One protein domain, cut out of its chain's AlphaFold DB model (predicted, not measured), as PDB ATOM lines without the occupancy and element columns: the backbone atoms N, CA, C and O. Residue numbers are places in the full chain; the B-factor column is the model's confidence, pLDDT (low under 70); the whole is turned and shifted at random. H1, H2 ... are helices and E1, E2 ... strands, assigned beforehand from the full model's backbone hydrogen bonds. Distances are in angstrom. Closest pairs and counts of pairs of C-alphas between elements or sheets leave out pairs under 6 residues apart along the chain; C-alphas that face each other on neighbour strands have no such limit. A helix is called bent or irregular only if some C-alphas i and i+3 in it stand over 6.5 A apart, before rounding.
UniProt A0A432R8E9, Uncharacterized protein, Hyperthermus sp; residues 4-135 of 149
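AT A GLANCE: This is residues 4 to 135 of the 149 residues of an uncharacterized protein of Hyperthermus sp (UniProt A0A432R8E9). A strongly twisted sheet of four strands, E1 to E4, is covered on one face by a hairpin of two long helices, H2 and H3, giving two layers. At one end H1 sticks out, residues 4 to 14 standing free; little H4 lies near the far end of H2. There are 132 printed residues, with named elements in the order H1 H2 H3 E1 E2 H4 E3 E4; the sheet's order is E1 E2 E3 E4, all antiparallel, and the class is mixed, helices and strands. The whole is compact, with a radius of gyration of the C-alphas of 15.1 A, and elongated, spanning 47 by 28 by 26 A.

HOW THE PARTS SIT: Start at H1, residues 4 to 14, which is close to but not clearly touching H2, residues 17 to 38; the C-alphas of Leu 12 and Pro 18 are closest, 7.1 A apart. H2 has a kink of 31 degrees near residue 32 and is irregular, with C-alphas 33 and 36 7.3 A apart. It forms a helical hairpin with H3, residues 46 to 65: they touch, closest at the C-alphas of Val 23 and Ala 59, 6.7 A, at a shallow tilt of 19 degrees, opposite ways. Both are on the same face of the sheet. Look for H3 over E1, residues 83 to 90, at a height over the sheet of 9.7 A. E1 and E2, residues 93 to 99, form a hairpin, with N 88 and O 95 at 2.8 A, within hydrogen-bond range. H4, residues 108 to 111, is close to but not clearly touching H2; the closest C-alphas, of Leu 38 and Leu 108, are 7.1 A apart. E2 pairs with E3, residues 119 to 125, through N 96 and O 122, 2.9 A. H2 is over E3, at a height over the sheet of 6.9 A. E3 and E4, residues 128 to 134, form a hairpin, with N 123 and O 131 at 2.8 A. In H1 and H3 every O i to N i+4 pair is within hydrogen-bond range; H2 has 16 of 18, and H4 is too short for such a pair.

IN THESE COORDINATES: Find C-alpha 4 at (26.327, 33.069, 51.310), where H1 begins its 15.1 A. H2 runs 29.6 A and H3 28.3 A, from C-alpha 46 at (66.328, 7.059, 43.206). E1 measures 20.9 A, E2 19.8 A, H4 5.1 A, E3 20.4 A and E4 17.7 A, ending at C-alpha 134, (43.961, 17.206, 53.716).

THE WHOLE: The two C-alphas farthest apart, of Lys 4 and Arg 46, are 48.4 A apart. The printed part has no cut; the link from H3 to E1 is long, 17 residues. The model's pLDDT is under 70 at residues 4 to 15 and 73 to 80.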
ATOM      1  N   LYS A   4      24.872  33.180  51.490       44.81
ATOM      2  CA  LYS A   4      26.327  33.069  51.310       44.81
ATOM      3  C   LYS A   4      26.896  31.720  51.772       44.81
ATOM      4  O   LYS A   4      27.715  31.155  51.063       44.81
ATOM      5  N   GLN A   5      26.431  31.177  52.901       45.97
ATOM      6  CA  GLN A   5      26.825  29.833  53.354       45.97
ATOM      7  C   GLN A   5      26.236  28.753  52.442       45.97
ATOM      8  O   GLN A   5      26.880  27.746  52.179       45.97
ATOM      9  N   GLU A   6      25.049  29.000  51.888       43.44
ATOM     10  CA  GLU A   6      24.421  28.100  50.919       43.44
ATOM     11  C   GLU A   6      25.155  28.088  49.564       43.44
ATOM     12  O   GLU A   6      25.271  27.041  48.933       43.44
ATOM     13  N   ALA A   7      25.703  29.231  49.127       51.66
ATOM     14  CA  ALA A   7      26.522  29.323  47.916       51.66
ATOM     15  C   ALA A   7      27.893  28.643  48.079       51.66
ATOM     16  O   ALA A   7      28.344  27.964  47.160       51.66
ATOM     17  N   VAL A   8      28.527  28.774  49.251       46.66
ATOM     18  CA  VAL A   8      29.768  28.052  49.586       46.66
ATOM     19  C   VAL A   8      29.498  26.549  49.705       46.66
ATOM     20  O   VAL A   8      30.219  25.766  49.100       46.66
ATOM     21  N   GLY A   9      28.412  26.140  50.370       48.31
ATOM     22  CA  GLY A   9      27.968  24.741  50.424       48.31
ATOM     23  C   GLY A   9      27.719  24.140  49.037       48.31
ATOM     24  O   GLY A   9      28.219  23.065  48.728       48.31
ATOM     25  N   LYS A  10      27.056  24.879  48.138       46.06
ATOM     26  CA  LYS A  10      26.847  24.443  46.745       46.06
ATOM     27  C   LYS A  10      28.142  24.393  45.925       46.06
ATOM     28  O   LYS A  10      28.290  23.491  45.107       46.06
ATOM     29  N   LEU A  11      29.096  25.302  46.146       47.97
ATOM     30  CA  LEU A  11      30.437  25.250  45.533       47.97
ATOM     31  C   LEU A  11      31.259  24.045  46.018       47.97
ATOM     32  O   LEU A  11      32.018  23.472  45.237       47.97
ATOM     33  N   LEU A  12      31.079  23.635  47.276       52.69
ATOM     34  CA  LEU A  12      31.672  22.418  47.834       52.69
ATOM     35  C   LEU A  12      31.035  21.147  47.245       52.69
ATOM     36  O   LEU A  12      31.736  20.160  47.043       52.69
ATOM     37  N   GLU A  13      29.745  21.184  46.904       52.66
ATOM     38  CA  GLU A  13      29.008  20.042  46.338       52.66
ATOM     39  C   GLU A  13      29.095  19.928  44.803       52.66
ATOM     40  O   GLU A  13      28.955  18.831  44.263       52.66
ATOM     41  N   THR A  14      29.335  21.031  44.081       54.69
ATOM     42  CA  THR A  14      29.290  21.069  42.598       54.69
ATOM     43  C   THR A  14      30.521  21.693  41.924       54.69
ATOM     44  O   THR A  14      30.547  21.852  40.705       54.69
ATOM     45  N   GLY A  15      31.561  22.026  42.695       69.12
ATOM     46  CA  GLY A  15      32.820  22.602  42.206       69.12
ATOM     47  C   GLY A  15      33.976  21.594  42.073       69.12
ATOM     48  O   GLY A  15      33.753  20.387  42.024       69.12
ATOM     49  N   PRO A  16      35.243  22.053  42.035       82.31
ATOM     50  CA  PRO A  16      36.412  21.168  41.960       82.31
ATOM     51  C   PRO A  16      36.641  20.345  43.240       82.31
ATOM     52  O   PRO A  16      37.400  19.380  43.217       82.31
ATOM     53  N   PHE A  17      35.992  20.694  44.354       86.06
ATOM     54  CA  PHE A  17      36.225  20.103  45.675       86.06
ATOM     55  C   PHE A  17      36.005  18.583  45.744       86.06
ATOM     56  O   PHE A  17      36.922  17.905  46.206       86.06
ATOM     57  N   PRO A  18      34.890  18.000  45.256       87.69
ATOM     58  CA  PRO A  18      34.701  16.548  45.296       87.69
ATOM     59  C   PRO A  18      35.750  15.797  44.469       87.69
ATOM     60  O   PRO A  18      36.219  14.734  44.871       87.69
ATOM     61  N   VAL A  19      36.165  16.373  43.333       91.50
ATOM     62  CA  VAL A  19      37.233  15.810  42.495       91.50
ATOM     63  C   VAL A  19      38.560  15.830  43.246       91.50
ATOM     64  O   VAL A  19      39.242  14.810  43.319       91.50
ATOM     65  N   LEU A  20      38.913  16.968  43.843       93.25
ATOM     66  CA  LEU A  20      40.139  17.100  44.623       93.25
ATOM     67  C   LEU A  20      40.140  16.178  45.842       93.25
ATOM     68  O   LEU A  20      41.166  15.577  46.137       93.25
ATOM     69  N   HIS A  21      38.997  15.992  46.499       92.06
ATOM     70  CA  HIS A  21      38.863  15.051  47.607       92.06
ATOM     71  C   HIS A  21      39.122  13.603  47.172       92.06
ATOM     72  O   HIS A  21      39.849  12.867  47.844       92.06
ATOM     73  N   ALA A  22      38.576  13.201  46.019       92.25
ATOM     74  CA  ALA A  22      38.813  11.879  45.447       92.25
ATOM     75  C   ALA A  22      40.292  11.674  45.078       92.25
ATOM     76  O   ALA A  22      40.868  10.638  45.408       92.25
ATOM     77  N   VAL A  23      40.929  12.679  44.467       95.88
ATOM     78  CA  VAL A  23      42.360  12.644  44.119       95.88
ATOM     79  C   VAL A  23      43.228  12.553  45.372       95.88
ATOM     80  O   VAL A  23      44.095  11.685  45.448       95.88
ATOM     81  N   VAL A  24      42.980  13.399  46.376       96.31
ATOM     82  CA  VAL A  24      43.713  13.383  47.652       96.31
ATOM     83  C   VAL A  24      43.576  12.024  48.339       96.31
ATOM     84  O   VAL A  24      44.577  11.470  48.789       96.31
ATOM     85  N   SER A  25      42.370  11.454  48.367       95.06
ATOM     86  CA  SER A  25      42.116  10.138  48.967       95.06
ATOM     87  C   SER A  25      42.856   9.021  48.229       95.06
ATOM     88  O   SER A  25      43.592   8.260  48.853       95.06
ATOM     89  N   MET A  26      42.749   8.973  46.897       96.75
ATOM     90  CA  MET A  26      43.447   7.993  46.055       96.75
ATOM     91  C   MET A  26      44.970   8.061  46.244       96.75
ATOM     92  O   MET A  26      45.643   7.039  46.397       96.75
ATOM     93  N   LEU A  27      45.535   9.269  46.235       98.00
ATOM     94  CA  LEU A  27      46.965   9.464  46.454       98.00
ATOM     95  C   LEU A  27      47.362   9.066  47.879       98.00
ATOM     96  O   LEU A  27      48.403   8.436  48.058       98.00
ATOM     97  N   GLN A  28      46.539   9.369  48.889       97.62
ATOM     98  CA  GLN A  28      46.828   8.968  50.266       97.62
ATOM     99  C   GLN A  28      46.823   7.446  50.422       97.62
ATOM    100  O   GLN A  28      47.690   6.907  51.108       97.62
ATOM    101  N   GLU A  29      45.888   6.740  49.787       97.19
ATOM    102  CA  GLU A  29      45.869   5.274  49.777       97.19
ATOM    103  C   GLU A  29      47.167   4.708  49.196       97.19
ATOM    104  O   GLU A  29      47.778   3.818  49.794       97.19
ATOM    105  N   LYS A  30      47.648   5.282  48.085       97.44
ATOM    106  CA  LYS A  30      48.930   4.902  47.481       97.44
ATOM    107  C   LYS A  30      50.109   5.177  48.416       97.44
ATOM    108  O   LYS A  30      50.959   4.306  48.607       97.44
ATOM    109  N   VAL A  31      50.141   6.355  49.037       97.00
ATOM    110  CA  VAL A  31      51.167   6.731  50.018       97.00
ATOM    111  C   VAL A  31      51.184   5.754  51.194       97.00
ATOM    112  O   VAL A  31      52.254   5.289  51.584       97.00
ATOM    113  N   ASN A  32      50.015   5.399  51.728       96.31
ATOM    114  CA  ASN A  32      49.889   4.454  52.834       96.31
ATOM    115  C   ASN A  32      50.370   3.050  52.441       96.31
ATOM    116  O   ASN A  32      51.105   2.429  53.206       96.31
ATOM    117  N   GLY A  33      49.987   2.569  51.253       96.94
ATOM    118  CA  GLY A  33      50.357   1.239  50.762       96.94
ATOM    119  C   GLY A  33      51.858   1.067  50.518       96.94
ATOM    120  O   GLY A  33      52.406  -0.004  50.775       96.94
ATOM    121  N   ASP A  34      52.542   2.125  50.081       96.88
ATOM    122  CA  ASP A  34      53.976   2.068  49.775       96.88
ATOM    123  C   ASP A  34      54.876   2.439  50.963       96.88
ATOM    124  O   ASP A  34      56.086   2.182  50.936       96.88
ATOM    125  N   TYR A  35      54.315   3.061  52.004       94.94
ATOM    126  CA  TYR A  35      55.094   3.671  53.080       94.94
ATOM    127  C   TYR A  35      56.055   2.688  53.750       94.94
ATOM    128  O   TYR A  35      57.219   3.022  53.970       94.94
ATOM    129  N   ASP A  36      55.619   1.463  54.040       94.88
ATOM    130  CA  ASP A  36      56.460   0.493  54.744       94.88
ATOM    131  C   ASP A  36      57.712   0.087  53.961       94.88
ATOM    132  O   ASP A  36      58.769  -0.119  54.567       94.88
ATOM    133  N   ALA A  37      57.623   0.040  52.631       94.69
ATOM    134  CA  ALA A  37      58.759  -0.238  51.758       94.69
ATOM    135  C   ALA A  37      59.710   0.967  51.636       94.69
ATOM    136  O   ALA A  37      60.915   0.797  51.422       94.69
ATOM    137  N   LEU A  38      59.184   2.185  51.794       94.94
ATOM    138  CA  LEU A  38      59.914   3.434  51.576       94.94
ATOM    139  C   LEU A  38      60.416   4.104  52.859       94.94
ATOM    140  O   LEU A  38      61.340   4.912  52.790       94.94
ATOM    141  N   LYS A  39      59.876   3.777  54.037       94.00
ATOM    142  CA  LYS A  39      60.137   4.511  55.291       94.00
ATOM    143  C   LYS A  39      61.622   4.610  55.658       94.00
ATOM    144  O   LYS A  39      62.050   5.600  56.248       94.00
ATOM    145  N   THR A  40      62.434   3.618  55.299       93.62
ATOM    146  CA  THR A  40      63.885   3.614  55.571       93.62
ATOM    147  C   THR A  40      64.720   4.259  54.464       93.62
ATOM    148  O   THR A  40      65.913   4.506  54.661       93.62
ATOM    149  N   LYS A  41      64.112   4.547  53.307       92.56
ATOM    150  CA  LYS A  41      64.765   5.169  52.157       92.56
ATOM    151  C   LYS A  41      64.958   6.662  52.389       92.56
ATOM    152  O   LYS A  41      64.227   7.309  53.145       92.56
ATOM    153  N   SER A  42      65.988   7.203  51.745       92.38
ATOM    154  CA  SER A  42      66.215   8.643  51.726       92.38
ATOM    155  C   SER A  42      65.256   9.304  50.742       92.38
ATOM    156  O   SER A  42      65.085   8.802  49.636       92.38
ATOM    157  N   THR A  43      64.720  10.470  51.092       90.56
ATOM    158  CA  THR A  43      63.915  11.320  50.202       90.56
ATOM    159  C   THR A  43      64.680  11.868  48.993       90.56
ATOM    160  O   THR A  43      64.097  12.501  48.124       90.56
ATOM    161  N   CYS A  44      65.988  11.617  48.915       90.81
ATOM    162  CA  CYS A  44      66.831  11.949  47.767       90.81
ATOM    163  C   CYS A  44      67.377  10.688  47.070       90.81
ATOM    164  O   CYS A  44      68.275  10.779  46.235       90.81
ATOM    165  N   SER A  45      66.866   9.500  47.419       94.38
ATOM    166  CA  SER A  45      67.212   8.255  46.731       94.38
ATOM    167  C   SER A  45      66.433   8.117  45.425       94.38
ATOM    168  O   SER A  45      65.337   8.657  45.270       94.38
ATOM    169  N   ARG A  46      66.982   7.338  44.488       94.94
ATOM    170  CA  ARG A  46      66.328   7.059  43.206       94.94
ATOM    171  C   ARG A  46      64.963   6.398  43.394       94.94
ATOM    172  O   ARG A  46      64.037   6.712  42.659       94.94
ATOM    173  N   GLU A  47      64.837   5.489  44.359       94.62
ATOM    174  CA  GLU A  47      63.570   4.805  44.629       94.62
ATOM    175  C   GLU A  47      62.499   5.771  45.135       94.62
ATOM    176  O   GLU A  47      61.358   5.686  44.695       94.62
ATOM    177  N   PHE A  48      62.862   6.712  46.013       94.06
ATOM    178  CA  PHE A  48      61.918   7.722  46.482       94.06
ATOM    179  C   PHE A  48      61.525   8.700  45.371       94.06
ATOM    180  O   PHE A  48      60.348   9.008  45.231       94.06
ATOM    181  N   ILE A  49      62.480   9.147  44.549       93.62
ATOM    182  CA  ILE A  49      62.197  10.029  43.406       93.62
ATOM    183  C   ILE A  49      61.272   9.328  42.405       93.62
ATOM    184  O   ILE A  49      60.270   9.898  41.998       93.62
ATOM    185  N   SER A  50      61.540   8.063  42.076       95.44
ATOM    186  CA  SER A  50      60.674   7.282  41.184       95.44
ATOM    187  C   SER A  50      59.271   7.072  41.765       95.44
ATOM    188  O   SER A  50      58.285   7.071  41.030       95.44
ATOM    189  N   TRP A  51      59.163   6.922  43.087       96.25
ATOM    190  CA  TRP A  51      57.873   6.881  43.765       96.25
ATOM    191  C   TRP A  51      57.139   8.226  43.694       96.25
ATOM    192  O   TRP A  51      55.950   8.238  43.372       96.25
ATOM    193  N   LEU A  52      57.831   9.350  43.904       94.75
ATOM    194  CA  LEU A  52      57.253  10.685  43.723       94.75
ATOM    195  C   LEU A  52      56.742  10.893  42.295       94.75
ATOM    196  O   LEU A  52      55.583  11.249  42.127       94.75
ATOM    197  N   GLU A  53      57.547  10.579  41.278       95.25
ATOM    198  CA  GLU A  53      57.141  10.653  39.865       95.25
ATOM    199  C   GLU A  53      55.882   9.813  39.587       95.25
ATOM    200  O   GLU A  53      55.033  10.187  38.776       95.25
ATOM    201  N   SER A  54      55.724   8.680  40.282       97.44
ATOM    202  CA  SER A  54      54.517   7.859  40.169       97.44
ATOM    203  C   SER A  54      53.283   8.548  40.765       97.44
ATOM    204  O   SER A  54      52.221   8.514  40.143       97.44
ATOM    205  N   LEU A  55      53.423   9.228  41.911       97.50
ATOM    206  CA  LEU A  55      52.349  10.023  42.515       97.50
ATOM    207  C   LEU A  55      51.985  11.224  41.638       97.50
ATOM    208  O   LEU A  55      50.803  11.465  41.404       97.50
ATOM    209  N   GLU A  56      52.985  11.932  41.108       96.19
ATOM    210  CA  GLU A  56      52.783  13.031  40.158       96.19
ATOM    211  C   GLU A  56      52.027  12.548  38.918       96.19
ATOM    212  O   GLU A  56      51.030  13.147  38.521       96.19
ATOM    213  N   SER A  57      52.434  11.413  38.340       96.94
ATOM    214  CA  SER A  57      51.762  10.834  37.172       96.94
ATOM    215  C   SER A  57      50.317  10.422  37.468       96.94
ATOM    216  O   SER A  57      49.447  10.571  36.606       96.94
ATOM    217  N   MET A  58      50.040   9.899  38.667       98.00
ATOM    218  CA  MET A  58      48.678   9.569  39.097       98.00
ATOM    219  C   MET A  58      47.817  10.826  39.251       98.00
ATOM    220  O   MET A  58      46.700  10.855  38.734       98.00
ATOM    221  N   ALA A  59      48.346  11.862  39.910       96.94
ATOM    222  CA  ALA A  59      47.666  13.144  40.073       96.94
ATOM    223  C   ALA A  59      47.369  13.791  38.713       96.94
ATOM    224  O   ALA A  59      46.232  14.176  38.450       96.94
ATOM    225  N   ASP A  60      48.363  13.826  37.821       96.69
ATOM    226  CA  ASP A  60      48.228  14.361  36.467       96.69
ATOM    227  C   ASP A  60      47.121  13.662  35.688       96.69
ATOM    228  O   ASP A  60      46.248  14.325  35.137       96.69
ATOM    229  N   LYS A  61      47.143  12.325  35.638       97.12
ATOM    230  CA  LYS A  61      46.157  11.552  34.874       97.12
ATOM    231  C   LYS A  61      44.738  11.833  35.346       97.12
ATOM    232  O   LYS A  61      43.878  12.109  34.512       97.12
ATOM    233  N   GLU A  62      44.505  11.775  36.655       96.69
ATOM    234  CA  GLU A  62      43.162  11.969  37.200       96.69
ATOM    235  C   GLU A  62      42.703  13.420  37.023       96.69
ATOM    236  O   GLU A  62      41.596  13.660  36.552       96.69
ATOM    237  N   LEU A  63      43.550  14.409  37.312       96.00
ATOM    238  CA  LEU A  63      43.162  15.818  37.207       96.00
ATOM    239  C   LEU A  63      42.963  16.265  35.753       96.00
ATOM    240  O   LEU A  63      41.971  16.933  35.459       96.00
ATOM    241  N   LEU A  64      43.827  15.838  34.826       95.25
ATOM    242  CA  LEU A  64      43.647  16.102  33.393       95.25
ATOM    243  C   LEU A  64      42.354  15.463  32.871       95.25
ATOM    244  O   LEU A  64      41.595  16.113  32.153       95.25
ATOM    245  N   PHE A  65      42.063  14.218  33.267       94.56
ATOM    246  CA  PHE A  65      40.816  13.536  32.905       94.56
ATOM    247  C   PHE A  65      39.572  14.300  33.388       94.56
ATOM    248  O   PHE A  65      38.531  14.286  32.731       94.56
ATOM    249  N   ARG A  66      39.688  15.013  34.511       93.00
ATOM    250  CA  ARG A  66      38.615  15.815  35.118       93.00
ATOM    251  C   ARG A  66      38.579  17.264  34.624       93.00
ATOM    252  O   ARG A  66      37.777  18.046  35.128       93.00
ATOM    253  N   GLY A  67      39.411  17.620  33.643       93.06
ATOM    254  CA  GLY A  67      39.404  18.935  32.996       93.06
ATOM    255  C   GLY A  67      40.271  20.001  33.668       93.06
ATOM    256  O   GLY A  67      40.113  21.182  33.365       93.06
ATOM    257  N   PHE A  68      41.180  19.619  34.564       95.38
ATOM    258  CA  PHE A  68      42.185  20.534  35.103       95.38
ATOM    259  C   PHE A  68      43.343  20.676  34.108       95.38
ATOM    260  O   PHE A  68      43.728  19.711  33.455       95.38
ATOM    261  N   GLU A  69      43.946  21.859  34.021       95.06
ATOM    262  CA  GLU A  69      45.120  22.120  33.181       95.06
ATOM    263  C   GLU A  69      46.390  22.120  34.038       95.06
ATOM    264  O   GLU A  69      46.498  22.909  34.976       95.06
ATOM    265  N   LYS A  70      47.379  21.273  33.729       94.69
ATOM    266  CA  LYS A  70      48.666  21.300  34.439       94.69
ATOM    267  C   LYS A  70      49.433  22.578  34.097       94.69
ATOM    268  O   LYS A  70      49.667  22.883  32.930       94.69
ATOM    269  N   LEU A  71      49.862  23.306  35.120       91.38
ATOM    270  CA  LEU A  71      50.685  24.498  34.974       91.38
ATOM    271  C   LEU A  71      52.160  24.114  34.839       91.38
ATOM    272  O   LEU A  71      52.644  23.189  35.495       91.38
ATOM    273  N   ALA A  72      52.905  24.871  34.031       81.75
ATOM    274  CA  ALA A  72      54.360  24.846  34.117       81.75
ATOM    275  C   ALA A  72      54.772  25.256  35.543       81.75
ATOM    276  O   ALA A  72      54.143  26.129  36.135       81.75
ATOM    277  N   SER A  73      55.811  24.618  36.092       64.31
ATOM    278  CA  SER A  73      56.284  24.680  37.493       64.31
ATOM    279  C   SER A  73      56.698  26.081  38.022       64.31
ATOM    280  O   SER A  73      57.467  26.189  38.977       64.31
ATOM    281  N   THR A  74      56.236  27.171  37.420       53.09
ATOM    282  CA  THR A  74      56.604  28.559  37.719       53.09
ATOM    283  C   THR A  74      55.675  29.259  38.713       53.09
ATOM    284  O   THR A  74      55.833  30.457  38.931       53.09
ATOM    285  N   VAL A  75      54.715  28.562  39.331       54.62
ATOM    286  CA  VAL A  75      53.916  29.163  40.412       54.62
ATOM    287  C   VAL A  75      54.804  29.287  41.665       54.62
ATOM    288  O   VAL A  75      55.483  28.317  42.014       54.62
ATOM    289  N   PRO A  76      54.872  30.460  42.327       46.19
ATOM    290  CA  PRO A  76      55.786  30.676  43.444       46.19
ATOM    291  C   PRO A  76      55.538  29.670  44.572       46.19
ATOM    292  O   PRO A  76      54.427  29.582  45.090       46.19
ATOM    293  N   ARG A  77      56.588  28.950  44.985       54.00
ATOM    294  CA  ARG A  77      56.584  28.092  46.178       54.00
ATOM    295  C   ARG A  77      56.379  28.975  47.410       54.00
ATOM    296  O   ARG A  77      57.341  29.559  47.902       54.00
ATOM    297  N   ARG A  78      55.136  29.122  47.877       53.25
ATOM    298  CA  ARG A  78      54.822  29.986  49.029       53.25
ATOM    299  C   ARG A  78      55.180  29.349  50.372       53.25
ATOM    300  O   ARG A  78      55.362  30.083  51.334       53.25
ATOM    301  N   ASP A  79      55.424  28.039  50.410       54.44
ATOM    302  CA  ASP A  79      55.918  27.355  51.602       54.44
ATOM    303  C   ASP A  79      57.053  26.380  51.299       54.44
ATOM    304  O   ASP A  79      56.908  25.395  50.581       54.44
ATOM    305  N   HIS A  80      58.202  26.610  51.937       61.81
ATOM    306  CA  HIS A  80      59.350  25.710  51.869       61.81
ATOM    307  C   HIS A  80      59.155  24.425  52.675       61.81
ATOM    308  O   HIS A  80      60.137  23.726  52.862       61.81
ATOM    309  N   ARG A  81      57.974  24.136  53.239       75.50
ATOM    310  CA  ARG A  81      57.753  23.005  54.165       75.50
ATOM    311  C   ARG A  81      57.249  21.739  53.490       75.50
ATOM    312  O   ARG A  81      57.551  20.650  53.976       75.50
ATOM    313  N   ASP A  82      56.571  21.895  52.365       87.12
ATOM    314  CA  ASP A  82      55.860  20.819  51.693       87.12
ATOM    315  C   ASP A  82      56.510  20.474  50.353       87.12
ATOM    316  O   ASP A  82      57.260  21.268  49.772       87.12
ATOM    317  N   LEU A  83      56.229  19.267  49.871       89.50
ATOM    318  CA  LEU A  83      56.646  18.815  48.551       89.50
ATOM    319  C   LEU A  83      55.457  18.887  47.604       89.50
ATOM    320  O   LEU A  83      54.546  18.068  47.690       89.50
ATOM    321  N   ALA A  84      55.476  19.852  46.690       90.44
ATOM    322  CA  ALA A  84      54.477  19.942  45.635       90.44
ATOM    323  C   ALA A  84      54.721  18.851  44.579       90.44
ATOM    324  O   ALA A  84      55.826  18.738  44.053       90.44
ATOM    325  N   LEU A  85      53.673  18.088  44.269       92.56
ATOM    326  CA  LEU A  85      53.611  17.134  43.158       92.56
ATOM    327  C   LEU A  85      53.218  17.840  41.849       92.56
ATOM    328  O   LEU A  85      53.631  17.459  40.757       92.56
ATOM    329  N   GLY A  86      52.411  18.898  41.941       92.50
ATOM    330  CA  GLY A  86      51.987  19.637  40.762       92.50
ATOM    331  C   GLY A  86      51.089  20.824  41.070       92.50
ATOM    332  O   GLY A  86      50.474  20.911  42.133       92.50
ATOM    333  N   TYR A  87      51.015  21.721  40.089       93.69
ATOM    334  CA  TYR A  87      50.119  22.868  40.074       93.69
ATOM    335  C   TYR A  87      49.145  22.723  38.911       93.69
ATOM    336  O   TYR A  87      49.554  22.416  37.790       93.69
ATOM    337  N   TYR A  88      47.868  22.975  39.169       94.19
ATOM    338  CA  TYR A  88      46.786  22.765  38.218       94.19
ATOM    339  C   TYR A  88      45.861  23.976  38.188       94.19
ATOM    340  O   TYR A  88      45.667  24.630  39.207       94.19
ATOM    341  N   ARG A  89      45.275  24.278  37.032       92.62
ATOM    342  CA  ARG A  89      44.283  25.340  36.858       92.62
ATOM    343  C   ARG A  89      42.910  24.739  36.601       92.62
ATOM    344  O   ARG A  89      42.790  23.795  35.823       92.62
ATOM    345  N   VAL A  90      41.883  25.315  37.215       91.62
ATOM    346  CA  VAL A  90      40.477  25.007  36.930       91.62
ATOM    347  C   VAL A  90      39.659  26.295  37.020       91.62
ATOM    348  O   VAL A  90      39.507  26.886  38.089       91.62
ATOM    349  N   GLY A  91      39.179  26.780  35.872       88.94
ATOM    350  CA  GLY A  91      38.647  28.142  35.769       88.94
ATOM    351  C   GLY A  91      39.687  29.176  36.222       88.94
ATOM    352  O   GLY A  91      40.832  29.137  35.779       88.94
ATOM    353  N   GLU A  92      39.297  30.046  37.152       86.56
ATOM    354  CA  GLU A  92      40.148  31.102  37.732       86.56
ATOM    355  C   GLU A  92      40.951  30.646  38.968       86.56
ATOM    356  O   GLU A  92      41.603  31.453  39.632       86.56
ATOM    357  N   MET A  93      40.880  29.360  39.326       88.25
ATOM    358  CA  MET A  93      41.548  28.816  40.509       88.25
ATOM    359  C   MET A  93      42.841  28.094  40.142       88.25
ATOM    360  O   MET A  93      42.923  27.412  39.116       88.25
ATOM    361  N   ILE A  94      43.824  28.192  41.035       91.19
ATOM    362  CA  ILE A  94      45.040  27.375  41.016       91.19
ATOM    363  C   ILE A  94      44.953  26.363  42.150       91.19
ATOM    364  O   ILE A  94      44.527  26.686  43.255       91.19
ATOM    365  N   VAL A  95      45.377  25.138  41.886       92.44
ATOM    366  CA  VAL A  95      45.406  24.047  42.846       92.44
ATOM    367  C   VAL A  95      46.817  23.496  42.929       92.44
ATOM    368  O   VAL A  95      47.385  23.096  41.918       92.44
ATOM    369  N   GLU A  96      47.376  23.455  44.131       93.62
ATOM    370  CA  GLU A  96      48.625  22.761  44.435       93.62
ATOM    371  C   GLU A  96      48.291  21.422  45.084       93.62
ATOM    372  O   GLU A  96      47.630  21.394  46.121       93.62
ATOM    373  N   VAL A  97      48.768  20.326  44.502       94.44
ATOM    374  CA  VAL A  97      48.697  18.994  45.115       94.44
ATOM    375  C   VAL A  97      50.082  18.629  45.622       94.44
ATOM    376  O   VAL A  97      51.065  18.815  44.901       94.44
ATOM    377  N   GLY A  98      50.184  18.110  46.844       93.88
ATOM    378  CA  GLY A  98      51.483  17.832  47.450       93.88
ATOM    379  C   GLY A  98      51.458  16.905  48.659       93.88
ATOM    380  O   GLY A  98      50.418  16.374  49.046       93.88
ATOM    381  N   LEU A  99      52.644  16.719  49.240       93.75
ATOM    382  CA  LEU A  99      52.902  15.966  50.464       93.75
ATOM    383  C   LEU A  99      53.381  16.902  51.576       93.75
ATOM    384  O   LEU A  99      54.331  17.667  51.391       93.75
ATOM    385  N   GLU A 100      52.761  16.804  52.748       90.69
ATOM    386  CA  GLU A 100      53.111  17.640  53.895       90.69
ATOM    387  C   GLU A 100      54.479  17.267  54.488       90.69
ATOM    388  O   GLU A 100      54.798  16.091  54.695       90.69
ATOM    389  N   GLY A 101      55.282  18.282  54.821       83.94
ATOM    390  CA  GLY A 101      56.477  18.125  55.663       83.94
ATOM    391  C   GLY A 101      57.695  17.454  55.009       83.94
ATOM    392  O   GLY A 101      58.622  17.052  55.720       83.94
ATOM    393  N   LEU A 102      57.730  17.328  53.678       84.38
ATOM    394  CA  LEU A 102      58.798  16.643  52.933       84.38
ATOM    395  C   LEU A 102      59.681  17.585  52.101       84.38
ATOM    396  O   LEU A 102      59.855  17.412  50.903       84.38
ATOM    397  N   ASN A 103      60.315  18.561  52.740       76.81
ATOM    398  CA  ASN A 103      61.105  19.589  52.046       76.81
ATOM    399  C   ASN A 103      62.628  19.371  51.984       76.81
ATOM    400  O   ASN A 103      63.354  20.244  51.504       76.81
ATOM    401  N   LYS A 104      63.145  18.270  52.534       81.88
ATOM    402  CA  LYS A 104      64.591  18.070  52.722       81.88
ATOM    403  C   LYS A 104      65.015  16.628  52.494       81.88
ATOM    404  O   LYS A 104      64.224  15.703  52.675       81.88
ATOM    405  N   CYS A 105      66.296  16.441  52.171       88.44
ATOM    406  CA  CYS A 105      66.911  15.118  52.143       88.44
ATOM    407  C   CYS A 105      66.955  14.519  53.556       88.44
ATOM    408  O   CYS A 105      67.448  15.137  54.500       88.44
ATOM    409  N   GLY A 106      66.471  13.292  53.707       89.62
ATOM    410  CA  GLY A 106      66.491  12.563  54.973       89.62
ATOM    411  C   GLY A 106      65.798  11.216  54.847       89.62
ATOM    412  O   GLY A 106      65.228  10.912  53.808       89.62
ATOM    413  N   GLN A 107      65.861  10.382  55.883       91.81
ATOM    414  CA  GLN A 107      65.060   9.154  55.914       91.81
ATOM    415  C   GLN A 107      63.589   9.509  56.113       91.81
ATOM    416  O   GLN A 107      63.280  10.237  57.058       91.81
ATOM    417  N   LEU A 108      62.702   8.961  55.279       90.88
ATOM    418  CA  LEU A 108      61.271   9.274  55.315       90.88
ATOM    419  C   LEU A 108      60.680   9.100  56.725       90.88
ATOM    420  O   LEU A 108      60.098  10.040  57.255       90.88
ATOM    421  N   LEU A 109      60.972   7.974  57.387       93.19
ATOM    422  CA  LEU A 109      60.557   7.671  58.764       93.19
ATOM    423  C   LEU A 109      60.897   8.792  59.758       93.19
ATOM    424  O   LEU A 109      60.113   9.093  60.656       93.19
ATOM    425  N   ARG A 110      62.086   9.393  59.621       91.31
ATOM    426  CA  ARG A 110      62.551  10.460  60.519       91.31
ATOM    427  C   ARG A 110      61.862  11.782  60.219       91.31
ATOM    428  O   ARG A 110      61.608  12.548  61.140       91.31
ATOM    429  N   LEU A 111      61.604  12.058  58.943       89.50
ATOM    430  CA  LEU A 111      60.975  13.302  58.505       89.50
ATOM    431  C   LEU A 111      59.501  13.359  58.899       89.50
ATOM    432  O   LEU A 111      59.023  14.414  59.296       89.50
ATOM    433  N   THR A 112      58.811  12.223  58.854       89.38
ATOM    434  CA  THR A 112      57.367  12.141  59.096       89.38
ATOM    435  C   THR A 112      56.999  11.689  60.512       89.38
ATOM    436  O   THR A 112      55.833  11.423  60.803       89.38
ATOM    437  N   GLY A 113      57.982  11.550  61.411       90.00
ATOM    438  CA  GLY A 113      57.739  11.119  62.792       90.00
ATOM    439  C   GLY A 113      57.138   9.714  62.896       90.00
ATOM    440  O   GLY A 113      56.375   9.430  63.818       90.00
ATOM    441  N   GLY A 114      57.450   8.835  61.943       90.44
ATOM    442  CA  GLY A 114      56.989   7.449  61.960       90.44
ATOM    443  C   GLY A 114      55.684   7.171  61.218       90.44
ATOM    444  O   GLY A 114      55.319   6.001  61.109       90.44
ATOM    445  N   ARG A 115      55.009   8.182  60.662       91.88
ATOM    446  CA  ARG A 115      53.728   8.020  59.950       91.88
ATOM    447  C   ARG A 115      53.870   8.293  58.447       91.88
ATOM    448  O   ARG A 115      54.802   8.992  58.065       91.88
ATOM    449  N   PRO A 116      52.991   7.773  57.579       92.81
ATOM    450  CA  PRO A 116      52.970   8.192  56.182       92.81
ATOM    451  C   PRO A 116      52.779   9.715  56.070       92.81
ATOM    452  O   PRO A 116      52.042  10.287  56.881       92.81
ATOM    453  N   PRO A 117      53.434  10.387  55.105       93.44
ATOM    454  CA  PRO A 117      53.166  11.796  54.842       93.44
ATOM    455  C   PRO A 117      51.704  11.972  54.418       93.44
ATOM    456  O   PRO A 117      51.106  11.078  53.811       93.44
ATOM    457  N   ARG A 118      51.119  13.122  54.750       94.50
ATOM    458  CA  ARG A 118      49.747  13.445  54.355       94.50
ATOM    459  C   ARG A 118      49.735  14.095  52.983       94.50
ATOM    460  O   ARG A 118      50.541  14.983  52.713       94.50
ATOM    461  N   VAL A 119      48.809  13.661  52.141       96.06
ATOM    462  CA  VAL A 119      48.499  14.317  50.874       96.06
ATOM    463  C   VAL A 119      47.586  15.507  51.139       96.06
ATOM    464  O   VAL A 119      46.664  15.424  51.958       96.06
ATOM    465  N   TYR A 120      47.817  16.598  50.417       94.81
ATOM    466  CA  TYR A 120      46.942  17.762  50.426       94.81
ATOM    467  C   TYR A 120      46.619  18.260  49.016       94.81
ATOM    468  O   TYR A 120      47.354  18.001  48.061       94.81
ATOM    469  N   ALA A 121      45.544  19.043  48.924       93.88
ATOM    470  CA  ALA A 121      45.264  19.953  47.823       93.88
ATOM    471  C   ALA A 121      44.984  21.360  48.383       93.88
ATOM    472  O   ALA A 121      43.994  21.552  49.089       93.88
ATOM    473  N   LYS A 122      45.850  22.336  48.094       91.25
ATOM    474  CA  LYS A 122      45.654  23.758  48.436       91.25
ATOM    475  C   LYS A 122      45.037  24.471  47.241       91.25
ATOM    476  O   LYS A 122      45.490  24.279  46.115       91.25
ATOM    477  N   ILE A 123      44.015  25.279  47.483       89.88
ATOM    478  CA  ILE A 123      43.250  25.979  46.451       89.88
ATOM    479  C   ILE A 123      43.486  27.473  46.619       89.88
ATOM    480  O   ILE A 123      43.297  28.025  47.704       89.88
ATOM    481  N   TYR A 124      43.861  28.124  45.525       87.31
ATOM    482  CA  TYR A 124      44.188  29.537  45.474       87.31
ATOM    483  C   TYR A 124      43.272  30.285  44.506       87.31
ATOM    484  O   TYR A 124      42.958  29.792  43.419       87.31
ATOM    485  N   SER A 125      42.902  31.507  44.884       83.50
ATOM    486  CA  SER A 125      42.295  32.502  43.996       83.50
ATOM    487  C   SER A 125      43.230  33.707  43.914       83.50
ATOM    488  O   SER A 125      43.458  34.405  44.904       83.50
ATOM    489  N   GLY A 126      43.847  33.898  42.744       81.62
ATOM    490  CA  GLY A 126      44.970  34.819  42.592       81.62
ATOM    491  C   GLY A 126      46.130  34.427  43.512       81.62
ATOM    492  O   GLY A 126      46.732  33.368  43.355       81.62
ATOM    493  N   GLU A 127      46.432  35.285  44.483       78.06
ATOM    494  CA  GLU A 127      47.508  35.073  45.456       78.06
ATOM    495  C   GLU A 127      47.039  34.487  46.799       78.06
ATOM    496  O   GLU A 127      47.861  34.152  47.653       78.06
ATOM    497  N   LEU A 128      45.730  34.374  47.016       79.75
ATOM    498  CA  LEU A 128      45.162  33.997  48.306       79.75
ATOM    499  C   LEU A 128      44.885  32.492  48.365       79.75
ATOM    500  O   LEU A 128      44.187  31.977  47.495       79.75
ATOM    501  N   GLU A 129      45.378  31.804  49.401       84.56
ATOM    502  CA  GLU A 129      44.905  30.457  49.755       84.56
ATOM    503  C   GLU A 129      43.495  30.582  50.335       84.56
ATOM    504  O   GLU A 129      43.295  31.237  51.357       84.56
ATOM    505  N   ILE A 130      42.515  29.979  49.666       83.19
ATOM    506  CA  ILE A 130      41.103  30.070  50.056       83.19
ATOM    507  C   ILE A 130      40.586  28.789  50.707       83.19
ATOM    508  O   ILE A 130      39.577  28.827  51.407       83.19
ATOM    509  N   ALA A 131      41.247  27.655  50.465       85.56
ATOM    510  CA  ALA A 131      40.887  26.374  51.049       85.56
ATOM    511  C   ALA A 131      42.042  25.375  50.957       85.56
ATOM    512  O   ALA A 131      42.913  25.468  50.091       85.56
ATOM    513  N   VAL A 132      41.990  24.367  51.819       88.94
ATOM    514  CA  VAL A 132      42.912  23.238  51.805       88.94
ATOM    515  C   VAL A 132      42.152  21.963  52.138       88.94
ATOM    516  O   VAL A 132      41.386  21.916  53.094       88.94
ATOM    517  N   ILE A 133      42.366  20.928  51.334       91.19
ATOM    518  CA  ILE A 133      41.847  19.582  51.562       91.19
ATOM    519  C   ILE A 133      43.027  18.734  52.017       91.19
ATOM    520  O   ILE A 133      44.022  18.651  51.297       91.19
ATOM    521  N   ARG A 134      42.934  18.115  53.194       91.69
ATOM    522  CA  ARG A 134      43.961  17.206  53.716       91.69
ATOM    523  C   ARG A 134      43.400  15.809  53.831       91.69
ATOM    524  O   ARG A 134      42.272  15.611  54.275       91.69
ATOM    525  N   ALA A 135      44.218  14.821  53.502       88.69
ATOM    526  CA  ALA A 135      43.843  13.447  53.761       88.69
ATOM    527  C   ALA A 135      43.685  13.205  55.277       88.69
ATOM    528  O   ALA A 135      44.620  13.406  56.056       88.69
TER     529      ALA A 135